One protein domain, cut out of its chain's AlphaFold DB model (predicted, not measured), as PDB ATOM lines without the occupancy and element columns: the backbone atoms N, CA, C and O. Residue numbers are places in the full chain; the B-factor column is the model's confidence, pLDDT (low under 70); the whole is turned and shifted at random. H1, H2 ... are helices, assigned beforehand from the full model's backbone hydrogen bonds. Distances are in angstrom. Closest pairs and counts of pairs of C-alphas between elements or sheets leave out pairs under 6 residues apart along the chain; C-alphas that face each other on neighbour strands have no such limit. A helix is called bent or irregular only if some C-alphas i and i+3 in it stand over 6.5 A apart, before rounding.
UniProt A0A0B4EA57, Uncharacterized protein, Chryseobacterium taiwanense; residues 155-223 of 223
ATOM      1  N   PHE A 155      22.866   9.495 -10.419       85.44
ATOM      2  CA  PHE A 155      23.310   8.567  -9.380       85.44
ATOM      3  C   PHE A 155      22.835   7.123  -9.645       85.44
ATOM      4  O   PHE A 155      23.506   6.159  -9.267       85.44
ATOM      5  N   GLU A 156      21.693   6.954 -10.316       87.06
ATOM      6  CA  GLU A 156      21.169   5.641 -10.705       87.06
ATOM      7  C   GLU A 156      22.094   4.949 -11.717       87.06
ATOM      8  O   GLU A 156      22.455   3.787 -11.518       87.06
ATOM      9  N   ASP A 157      22.574   5.684 -12.726       90.44
ATOM     10  CA  ASP A 157      23.556   5.177 -13.694       90.44
ATOM     11  C   ASP A 157      24.834   4.711 -12.989       90.44
ATOM     12  O   ASP A 157      25.350   3.625 -13.262       90.44
ATOM     13  N   PHE A 158      25.315   5.504 -12.026       91.81
ATOM     14  CA  PHE A 158      26.456   5.126 -11.199       91.81
ATOM     15  C   PHE A 158      26.175   3.866 -10.369       91.81
ATOM     16  O   PHE A 158      27.030   2.987 -10.282       91.81
ATOM     17  N   THR A 159      24.982   3.739  -9.786       89.38
ATOM     18  CA  THR A 159      24.598   2.559  -8.996       89.38
ATOM     19  C   THR A 159      24.586   1.301  -9.856       89.38
ATOM     20  O   THR A 159      25.130   0.271  -9.449       89.38
ATOM     21  N   LYS A 160      24.030   1.387 -11.068       92.00
ATOM     22  CA  LYS A 160      24.046   0.288 -12.036       92.00
ATOM     23  C   LYS A 160      25.477  -0.083 -12.421       92.00
ATOM     24  O   LYS A 160      25.849  -1.247 -12.301       92.00
ATOM     25  N   PHE A 161      26.291   0.908 -12.785       93.56
ATOM     26  CA  PHE A 161      27.705   0.715 -13.097       93.56
ATOM     27  C   PHE A 161      28.458   0.032 -11.947       93.56
ATOM     28  O   PHE A 161      29.144  -0.966 -12.158       93.56
ATOM     29  N   ARG A 162      28.297   0.519 -10.711       92.75
ATOM     30  CA  ARG A 162      28.913  -0.060  -9.510       92.75
ATOM     31  C   ARG A 162      28.512  -1.520  -9.317       92.75
ATOM     32  O   ARG A 162      29.373  -2.344  -9.028       92.75
ATOM     33  N   ASN A 163      27.235  -1.847  -9.494       92.56
ATOM     34  CA  ASN A 163      26.751  -3.218  -9.349       92.56
ATOM     35  C   ASN A 163      27.317  -4.135 -10.444       92.56
ATOM     36  O   ASN A 163      27.716  -5.258 -10.149       92.56
ATOM     37  N   GLU A 164      27.416  -3.658 -11.686       94.81
ATOM     38  CA  GLU A 164      28.059  -4.399 -12.779       94.81
ATOM     39  C   GLU A 164      29.549  -4.643 -12.503       94.81
ATOM     40  O   GLU A 164      30.031  -5.767 -12.662       94.81
ATOM     41  N   GLN A 165      30.269  -3.617 -12.034       95.25
ATOM     42  CA  GLN A 165      31.659  -3.750 -11.591       95.25
ATOM     43  C   GLN A 165      31.784  -4.783 -10.475       95.25
ATOM     44  O   GLN A 165      32.649  -5.652 -10.542       95.25
ATOM     45  N   PHE A 166      30.880  -4.747  -9.497       95.31
ATOM     46  CA  PHE A 166      30.880  -5.690  -8.390       95.31
ATOM     47  C   PHE A 166      30.639  -7.138  -8.844       95.31
ATOM     48  O   PHE A 166      31.356  -8.037  -8.411       95.31
ATOM     49  N   GLN A 167      29.707  -7.391  -9.771       95.62
ATOM     50  CA  GLN A 167      29.493  -8.752 -10.288       95.62
ATOM     51  C   GLN A 167      30.741  -9.313 -10.976       95.62
ATOM     52  O   GLN A 167      31.083 -10.480 -10.781       95.62
ATOM     53  N   LYS A 168      31.461  -8.481 -11.734       95.38
ATOM     54  CA  LYS A 168      32.745  -8.874 -12.330       95.38
ATOM     55  C   LYS A 168      33.823  -9.053 -11.258       95.38
ATOM     56  O   LYS A 168      34.605  -9.998 -11.320       95.38
ATOM     57  N   TYR A 169      33.831  -8.185 -10.248       95.00
ATOM     58  CA  TYR A 169      34.780  -8.217  -9.140       95.00
ATOM     59  C   TYR A 169      34.721  -9.526  -8.350       95.00
ATOM     60  O   TYR A 169      35.772 -10.076  -8.018       95.00
ATOM     61  N   LYS A 170      33.520 -10.087  -8.141       94.88
ATOM     62  CA  LYS A 170      33.302 -11.381  -7.461       94.88
ATOM     63  C   LYS A 170      34.089 -12.549  -8.064       94.88
ATOM     64  O   LYS A 170      34.329 -13.538  -7.378       94.88
ATOM     65  N   LEU A 171      34.491 -12.444  -9.332       94.44
ATOM     66  CA  LEU A 171      35.254 -13.472 -10.043       94.44
ATOM     67  C   LEU A 171      36.774 -13.355  -9.837       94.44
ATOM     68  O   LEU A 171      37.525 -14.199 -10.322       94.44
ATOM     69  N   THR A 172      37.244 -12.320  -9.139       94.00
ATOM     70  CA  THR A 172      38.672 -12.043  -8.945       94.00
ATOM     71  C   THR A 172      39.221 -12.677  -7.664       94.00
ATOM     72  O   THR A 172      38.500 -12.907  -6.692       94.00
ATOM     73  N   ASP A 173      40.535 -12.907  -7.611       92.94
ATOM     74  CA  ASP A 173      41.196 -13.331  -6.367       92.94
ATOM     75  C   ASP A 173      41.235 -12.224  -5.305       92.94
ATOM     76  O   ASP A 173      41.324 -12.517  -4.111       92.94
ATOM     77  N   LEU A 174      41.140 -10.956  -5.720       91.56
ATOM     78  CA  LEU A 174      41.080  -9.819  -4.803       91.56
ATOM     79  C   LEU A 174      39.777  -9.845  -3.993       91.56
ATOM     80  O   LEU A 174      39.820  -9.700  -2.773       91.56
ATOM     81  N   TYR A 175      38.655 -10.196  -4.629       93.88
ATOM     82  CA  TYR A 175      37.379 -10.376  -3.937       93.88
ATOM     83  C   TYR A 175      37.447 -11.422  -2.820       93.88
ATOM     84  O   TYR A 175      36.874 -11.209  -1.758       93.88
ATOM     85  N   LYS A 176      38.179 -12.530  -2.998       92.44
ATOM     86  CA  LYS A 176      38.327 -13.548  -1.938       92.44
ATOM     87  C   LYS A 176      38.991 -12.976  -0.684       92.44
ATOM     88  O   LYS A 176      38.608 -13.332   0.429       92.44
ATOM     89  N   LYS A 177      39.980 -12.091  -0.863       91.31
ATOM     90  CA  LYS A 177      40.657 -11.404   0.247       91.31
ATOM     91  C   LYS A 177      39.703 -10.431   0.933       91.31
ATOM     92  O   LYS A 177      39.552 -10.492   2.152       91.31
ATOM     93  N   ASP A 178      39.018  -9.600   0.156       92.44
ATOM     94  CA  ASP A 178      38.085  -8.605   0.694       92.44
ATOM     95  C   ASP A 178      36.888  -9.265   1.390       92.44
ATOM     96  O   ASP A 178      36.472  -8.811   2.450       92.44
ATOM     97  N   LEU A 179      36.401 -10.397   0.872       93.94
ATOM     98  CA  LEU A 179      35.354 -11.203   1.496       93.94
ATOM     99  C   LEU A 179      35.767 -11.702   2.881       93.94
ATOM    100  O   LEU A 179      35.000 -11.579   3.835       93.94
ATOM    101  N   TYR A 180      36.987 -12.227   3.013       92.62
ATOM    102  CA  TYR A 180      37.516 -12.660   4.305       92.62
ATOM    103  C   TYR A 180      37.591 -11.497   5.309       92.62
ATOM    104  O   TYR A 180      37.166 -11.632   6.461       92.62
ATOM    105  N   HIS A 181      38.082 -10.333   4.874       90.69
ATOM    106  CA  HIS A 181      38.153  -9.137   5.716       90.69
ATOM    107  C   HIS A 181      36.768  -8.609   6.112       90.69
ATOM    108  O   HIS A 181      36.559  -8.242   7.274       90.69
ATOM    109  N   ALA A 182      35.821  -8.600   5.178       92.69
ATOM    110  CA  ALA A 182      34.460  -8.141   5.406       92.69
ATOM    111  C   ALA A 182      33.720  -9.043   6.403       92.69
ATOM    112  O   ALA A 182      33.159  -8.532   7.371       92.69
ATOM    113  N   LEU A 183      33.810 -10.370   6.248       92.44
ATOM    114  CA  LEU A 183      33.232 -11.343   7.186       92.44
ATOM    115  C   LEU A 183      33.720 -11.112   8.618       92.44
ATOM    116  O   LEU A 183      32.914 -10.995   9.541       92.44
ATOM    117  N   ARG A 184      35.038 -10.971   8.800       91.31
ATOM    118  CA  ARG A 184      35.628 -10.711  10.119       91.31
ATOM    119  C   ARG A 184      35.149  -9.382  10.706       91.31
ATOM    120  O   ARG A 184      34.848  -9.308  11.894       91.31
ATOM    121  N   THR A 185      35.075  -8.341   9.880       89.19
ATOM    122  CA  THR A 185      34.648  -7.002  10.309       89.19
ATOM    123  C   THR A 185      33.195  -7.004  10.778       89.19
ATOM    124  O   THR A 185      32.899  -6.478  11.852       89.19
ATOM    125  N   VAL A 186      32.304  -7.629  10.005       88.94
ATOM    126  CA  VAL A 186      30.877  -7.750  10.329       88.94
ATOM    127  C   VAL A 186      30.682  -8.565  11.607       88.94
ATOM    128  O   VAL A 186      30.009  -8.104  12.528       88.94
ATOM    129  N   GLN A 187      31.350  -9.715  11.724       87.31
ATOM    130  CA  GLN A 187      31.264 -10.562  12.912       87.31
ATOM    131  C   GLN A 187      31.705  -9.819  14.183       87.31
ATOM    132  O   GLN A 187      30.948  -9.739  15.151       87.31
ATOM    133  N   SER A 188      32.878  -9.178  14.163       87.12
ATOM    134  CA  SER A 188      33.360  -8.382  15.300       87.12
ATOM    135  C   SER A 188      32.493  -7.150  15.592       87.12
ATOM    136  O   SER A 188      32.530  -6.608  16.698       87.12
ATOM    137  N   SER A 189      31.737  -6.641  14.615       85.56
ATOM    138  CA  SER A 189      30.773  -5.561  14.844       85.56
ATOM    139  C   SER A 189      29.557  -6.059  15.626       85.56
ATOM    140  O   SER A 189      29.190  -5.439  16.628       85.56
ATOM    141  N   ARG A 190      28.986  -7.203  15.223       84.88
ATOM    142  CA  ARG A 190      27.825  -7.825  15.878       84.88
ATOM    143  C   ARG A 190      28.118  -8.237  17.315       84.88
ATOM    144  O   ARG A 190      27.344  -7.904  18.209       84.88
ATOM    145  N   GLU A 191      29.279  -8.852  17.545       85.25
ATOM    146  CA  GLU A 191      29.745  -9.235  18.886       85.25
ATOM    147  C   GLU A 191      29.825  -8.035  19.845       85.25
ATOM    148  O   GLU A 191      29.553  -8.178  21.035       85.25
ATOM    149  N   ARG A 192      30.170  -6.842  19.339       82.50
ATOM    150  CA  ARG A 192      30.321  -5.628  20.159       82.50
ATOM    151  C   ARG A 192      29.019  -4.888  20.439       82.50
ATOM    152  O   ARG A 192      28.928  -4.226  21.467       82.50
ATOM    153  N   HIS A 193      28.056  -4.935  19.523       74.75
ATOM    154  CA  HIS A 193      26.910  -4.022  19.562       74.75
ATOM    155  C   HIS A 193      25.580  -4.685  19.941       74.75
ATOM    156  O   HIS A 193      24.597  -3.961  20.058       74.75
ATOM    157  N   HIS A 194      25.524  -6.012  20.140       64.94
ATOM    158  CA  HIS A 194      24.272  -6.746  20.408       64.94
ATOM    159  C   HIS A 194      23.118  -6.315  19.477       64.94
ATOM    160  O   HIS A 194      21.966  -6.220  19.902       64.94
ATOM    161  N   TYR A 195      23.426  -5.989  18.216       58.50
ATOM    162  CA  TYR A 195      22.395  -5.667  17.232       58.50
ATOM    163  C   TYR A 195      21.514  -6.900  17.024       58.50
ATOM    164  O   TYR A 195      22.024  -8.018  16.993       58.50
ATOM    165  N   GLY A 196      20.203  -6.686  16.894       57.16
ATOM    166  CA  GLY A 196      19.266  -7.748  16.545       57.16
ATOM    167  C   GLY A 196      19.685  -8.410  15.233       57.16
ATOM    168  O   GLY A 196      19.989  -7.717  14.262       57.16
ATOM    169  N   ASP A 197      19.697  -9.742  15.219       62.44
ATOM    170  CA  ASP A 197      20.102 -10.605  14.100       62.44
ATOM    171  C   ASP A 197      19.162 -10.535  12.872       62.44
ATOM    172  O   ASP A 197      19.134 -11.444  12.043       62.44
ATOM    173  N   ASP A 198      18.385  -9.462  12.731       74.00
ATOM    174  CA  ASP A 198      17.298  -9.359  11.755       74.00
ATOM    175  C   ASP A 198      17.799  -9.138  10.317       74.00
ATOM    176  O   ASP A 198      17.068  -9.393   9.357       74.00
ATOM    177  N   TRP A 199      19.046  -8.684  10.134       75.38
ATOM    178  CA  TRP A 199      19.650  -8.524   8.809       75.38
ATOM    179  C   TRP A 199      20.553  -9.719   8.454       75.38
ATOM    180  O   TRP A 199      21.347 -10.157   9.289       75.38
ATOM    181  N   PRO A 200      20.491 -10.266   7.225       85.56
ATOM    182  CA  PRO A 200      21.388 -11.347   6.812       85.56
ATOM    183  C   PRO A 200      22.855 -10.892   6.781       85.56
ATOM    184  O   PRO A 200      23.174  -9.881   6.148       85.56
ATOM    185  N   ILE A 201      23.755 -11.662   7.406       85.75
ATOM    186  CA  ILE A 201      25.207 -11.383   7.427       85.75
ATOM    187  C   ILE A 201      25.737 -11.216   6.003       85.75
ATOM    188  O   ILE A 201      26.544 -10.331   5.732       85.75
ATOM    189  N   GLU A 202      25.256 -12.041   5.076       87.19
ATOM    190  CA  GLU A 202      25.677 -12.039   3.681       87.19
ATOM    191  C   GLU A 202      25.425 -10.684   3.017       87.19
ATOM    192  O   GLU A 202      26.278 -10.202   2.274       87.19
ATOM    193  N   LYS A 203      24.292 -10.039   3.323       87.00
ATOM    194  CA  LYS A 203      23.957  -8.721   2.774       87.00
ATOM    195  C   LYS A 203      24.832  -7.620   3.364       87.00
ATOM    196  O   LYS A 203      25.300  -6.768   2.624       87.00
ATOM    197  N   GLU A 204      25.073  -7.651   4.673       87.75
ATOM    198  CA  GLU A 204      26.000  -6.726   5.348       87.75
ATOM    199  C   GLU A 204      27.417  -6.816   4.765       87.75
ATOM    200  O   GLU A 204      28.061  -5.804   4.489       87.75
ATOM    201  N   VAL A 205      27.894  -8.042   4.552       91.12
ATOM    202  CA  VAL A 205      29.204  -8.317   3.955       91.12
ATOM    203  C   VAL A 205      29.255  -7.824   2.511       91.12
ATOM    204  O   VAL A 205      30.214  -7.157   2.130       91.12
ATOM    205  N   GLU A 206      28.232  -8.120   1.711       91.25
ATOM    206  CA  GLU A 206      28.152  -7.682   0.318       91.25
ATOM    207  C   GLU A 206      28.136  -6.153   0.204       91.25
ATOM    208  O   GLU A 206      28.926  -5.592  -0.557       91.25
ATOM    209  N   GLU A 207      27.326  -5.463   1.010       87.88
ATOM    210  CA  GLU A 207      27.295  -3.997   1.047       87.88
ATOM    211  C   GLU A 207      28.639  -3.400   1.470       87.88
ATOM    212  O   GLU A 207      29.096  -2.423   0.867       87.88
ATOM    213  N   LEU A 208      29.310  -3.991   2.464       89.06
ATOM    214  CA  LEU A 208      30.634  -3.543   2.888       89.06
ATOM    215  C   LEU A 208      31.648  -3.636   1.740       89.06
ATOM    216  O   LEU A 208      32.386  -2.679   1.502       89.06
ATOM    217  N   ILE A 209      31.663  -4.746   0.997       91.62
ATOM    218  CA  ILE A 209      32.584  -4.920  -0.135       91.62
ATOM    219  C   ILE A 209      32.215  -3.970  -1.278       91.62
ATOM    220  O   ILE A 209      33.094  -3.295  -1.805       91.62
ATOM    221  N   ILE A 210      30.934  -3.847  -1.639       89.50
ATOM    222  CA  ILE A 210      30.475  -2.915  -2.684       89.50
ATOM    223  C   ILE A 210      30.924  -1.483  -2.381       89.50
ATOM    224  O   ILE A 210      31.349  -0.755  -3.281       89.50
ATOM    225  N   ASN A 211      30.844  -1.080  -1.113       84.19
ATOM    226  CA  ASN A 211      31.190   0.267  -0.681       84.19
ATOM    227  C   ASN A 211      32.699   0.521  -0.574       84.19
ATOM    228  O   ASN A 211      33.106   1.680  -0.567       84.19
ATOM    229  N   THR A 212      33.522  -0.526  -0.487       87.12
ATOM    230  CA  THR A 212      34.980  -0.413  -0.289       87.12
ATOM    231  C   THR A 212      35.801  -0.887  -1.490       87.12
ATOM    232  O   THR A 212      36.982  -0.569  -1.577       87.12
ATOM    233  N   MET A 213      35.185  -1.558  -2.469       91.25
ATOM    234  CA  MET A 213      35.822  -2.053  -3.699       91.25
ATOM    235  C   MET A 213      36.659  -0.979  -4.406       91.25
ATOM    236  O   MET A 213      37.801  -1.229  -4.778       91.25
ATOM    237  N   PHE A 214      36.112   0.228  -4.570       88.88
ATOM    238  CA  PHE A 214      36.808   1.337  -5.231       88.88
ATOM    239  C   PHE A 214      37.880   2.010  -4.355       88.88
ATOM    240  O   PHE A 214      38.653   2.822  -4.856       88.88
ATOM    241  N   GLU A 215      37.939   1.691  -3.060       86.50
ATOM    242  CA  GLU A 215      38.995   2.142  -2.142       86.50
ATOM    243  C   GLU A 215      40.216   1.203  -2.164       86.50
ATOM    244  O   GLU A 215      41.258   1.528  -1.601       86.50
ATOM    245  N   ASN A 216      40.116   0.039  -2.821       83.94
ATOM    246  CA  ASN A 216      41.211  -0.919  -2.924       83.94
ATOM    247  C   ASN A 216      42.213  -0.486  -4.008       83.94
ATOM    248  O   ASN A 216      41.880  -0.422  -5.189       83.94
ATOM    249  N   GLU A 217      43.470  -0.249  -3.624       81.56
ATOM    250  CA  GLU A 217      44.538   0.197  -4.536       81.56
ATOM    251  C   GLU A 217      44.859  -0.811  -5.658       81.56
ATOM    252  O   GLU A 217      45.473  -0.460  -6.664       81.56
ATOM    253  N   ASN A 218      44.451  -2.075  -5.504       84.56
ATOM    254  CA  ASN A 218      44.646  -3.118  -6.517       84.56
ATOM    255  C   ASN A 218      43.411  -3.333  -7.402       84.56
ATOM    256  O   ASN A 218      43.439  -4.186  -8.295       84.56
ATOM    257  N   PHE A 219      42.319  -2.609  -7.150       87.69
ATOM    258  CA  PHE A 219      41.123  -2.692  -7.969       87.69
ATOM    259  C   PHE A 219      41.290  -1.879  -9.258       87.69
ATOM    260  O   PHE A 219      41.661  -0.708  -9.239       87.69
ATOM    261  N   ASN A 220      40.946  -2.504 -10.384       89.69
ATOM    262  CA  ASN A 220      40.848  -1.867 -11.693       89.69
ATOM    263  C   ASN A 220      39.434  -2.083 -12.230       89.69
ATOM    264  O   ASN A 220      38.874  -3.168 -12.056       89.69
ATOM    265  N   MET A 221      38.869  -1.092 -12.929       91.31
ATOM    266  CA  MET A 221      37.529  -1.251 -13.497       91.31
ATOM    267  C   MET A 221      37.544  -2.317 -14.600       91.31
ATOM    268  O   MET A 221      38.378  -2.275 -15.511       91.31
ATOM    269  N   ILE A 222      36.601  -3.255 -14.542       88.62
ATOM    270  CA  ILE A 222      36.492  -4.402 -15.443       88.62
ATOM    271  C   ILE A 222      35.445  -4.081 -16.517       88.62
ATOM    272  O   ILE A 222      34.253  -3.922 -16.221       88.62
ATOM    273  N   LEU A 223      35.885  -3.964 -17.769       79.00
ATOM    274  CA  LEU A 223      35.026  -3.723 -18.935       79.00
ATOM    275  C   LEU A 223      34.640  -5.040 -19.599       79.00
ATOM    276  O   LEU A 223      35.533  -5.887 -19.779       79.00
TER     277      LEU A 223
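AT A GLANCE: This is residues 155 to 223 of the 223 residues of an uncharacterized protein of Chryseobacterium taiwanense (UniProt A0A0B4EA57). The long helix H2 and helix H1 make a rough L, and H3 crosses H2 inside the L and reaches H1. Residues 155 to 161, in H1, and 191 to 200, of which 191 to 193 belong to H2, stick out. The printed part has 69 residues, named helices H1, H2, H3 in chain order and no named strand: all helix, only just compact, close to loose, radius of gyration of the C-alphas 13.2 A, spans 40 by 27 by 17 A.

IN THESE COORDINATES: Find C-alpha 173 at (41.196, -13.331, -6.367); from there H2, residues 173 to 193, runs 31.0 A. H1, residues 155 to 169, spans 20.3 A. H3, residues 201 to 215, spans 21.6 A to C-alpha 215 at (38.995, 2.142, -2.142); it is irregular, C-alphas 211 and 214 being 7.3 A apart.

HOW THE PARTS SIT: H2, with residues 178 to 186 alone, touches H3 at a steep tilt of 57 degrees, opposite ways; the closest C-alphas, Ala 182 and Val 205, are 5.5 A apart. Residues 210 to 213 alone of H3 touch residues 162 to 166 alone of H1, about perpendicular at 79 degrees; the closest C-alphas, Phe 166 and Ile 210, are 6.4 A apart. Every O i to N i+4 pair is within hydrogen-bond range in H1, 15 of 17 in H2, 9 of 11 in H3.

THE WHOLE: The printed part has no cut and no long link; pLDDT is under 70 at residues 194 to 197.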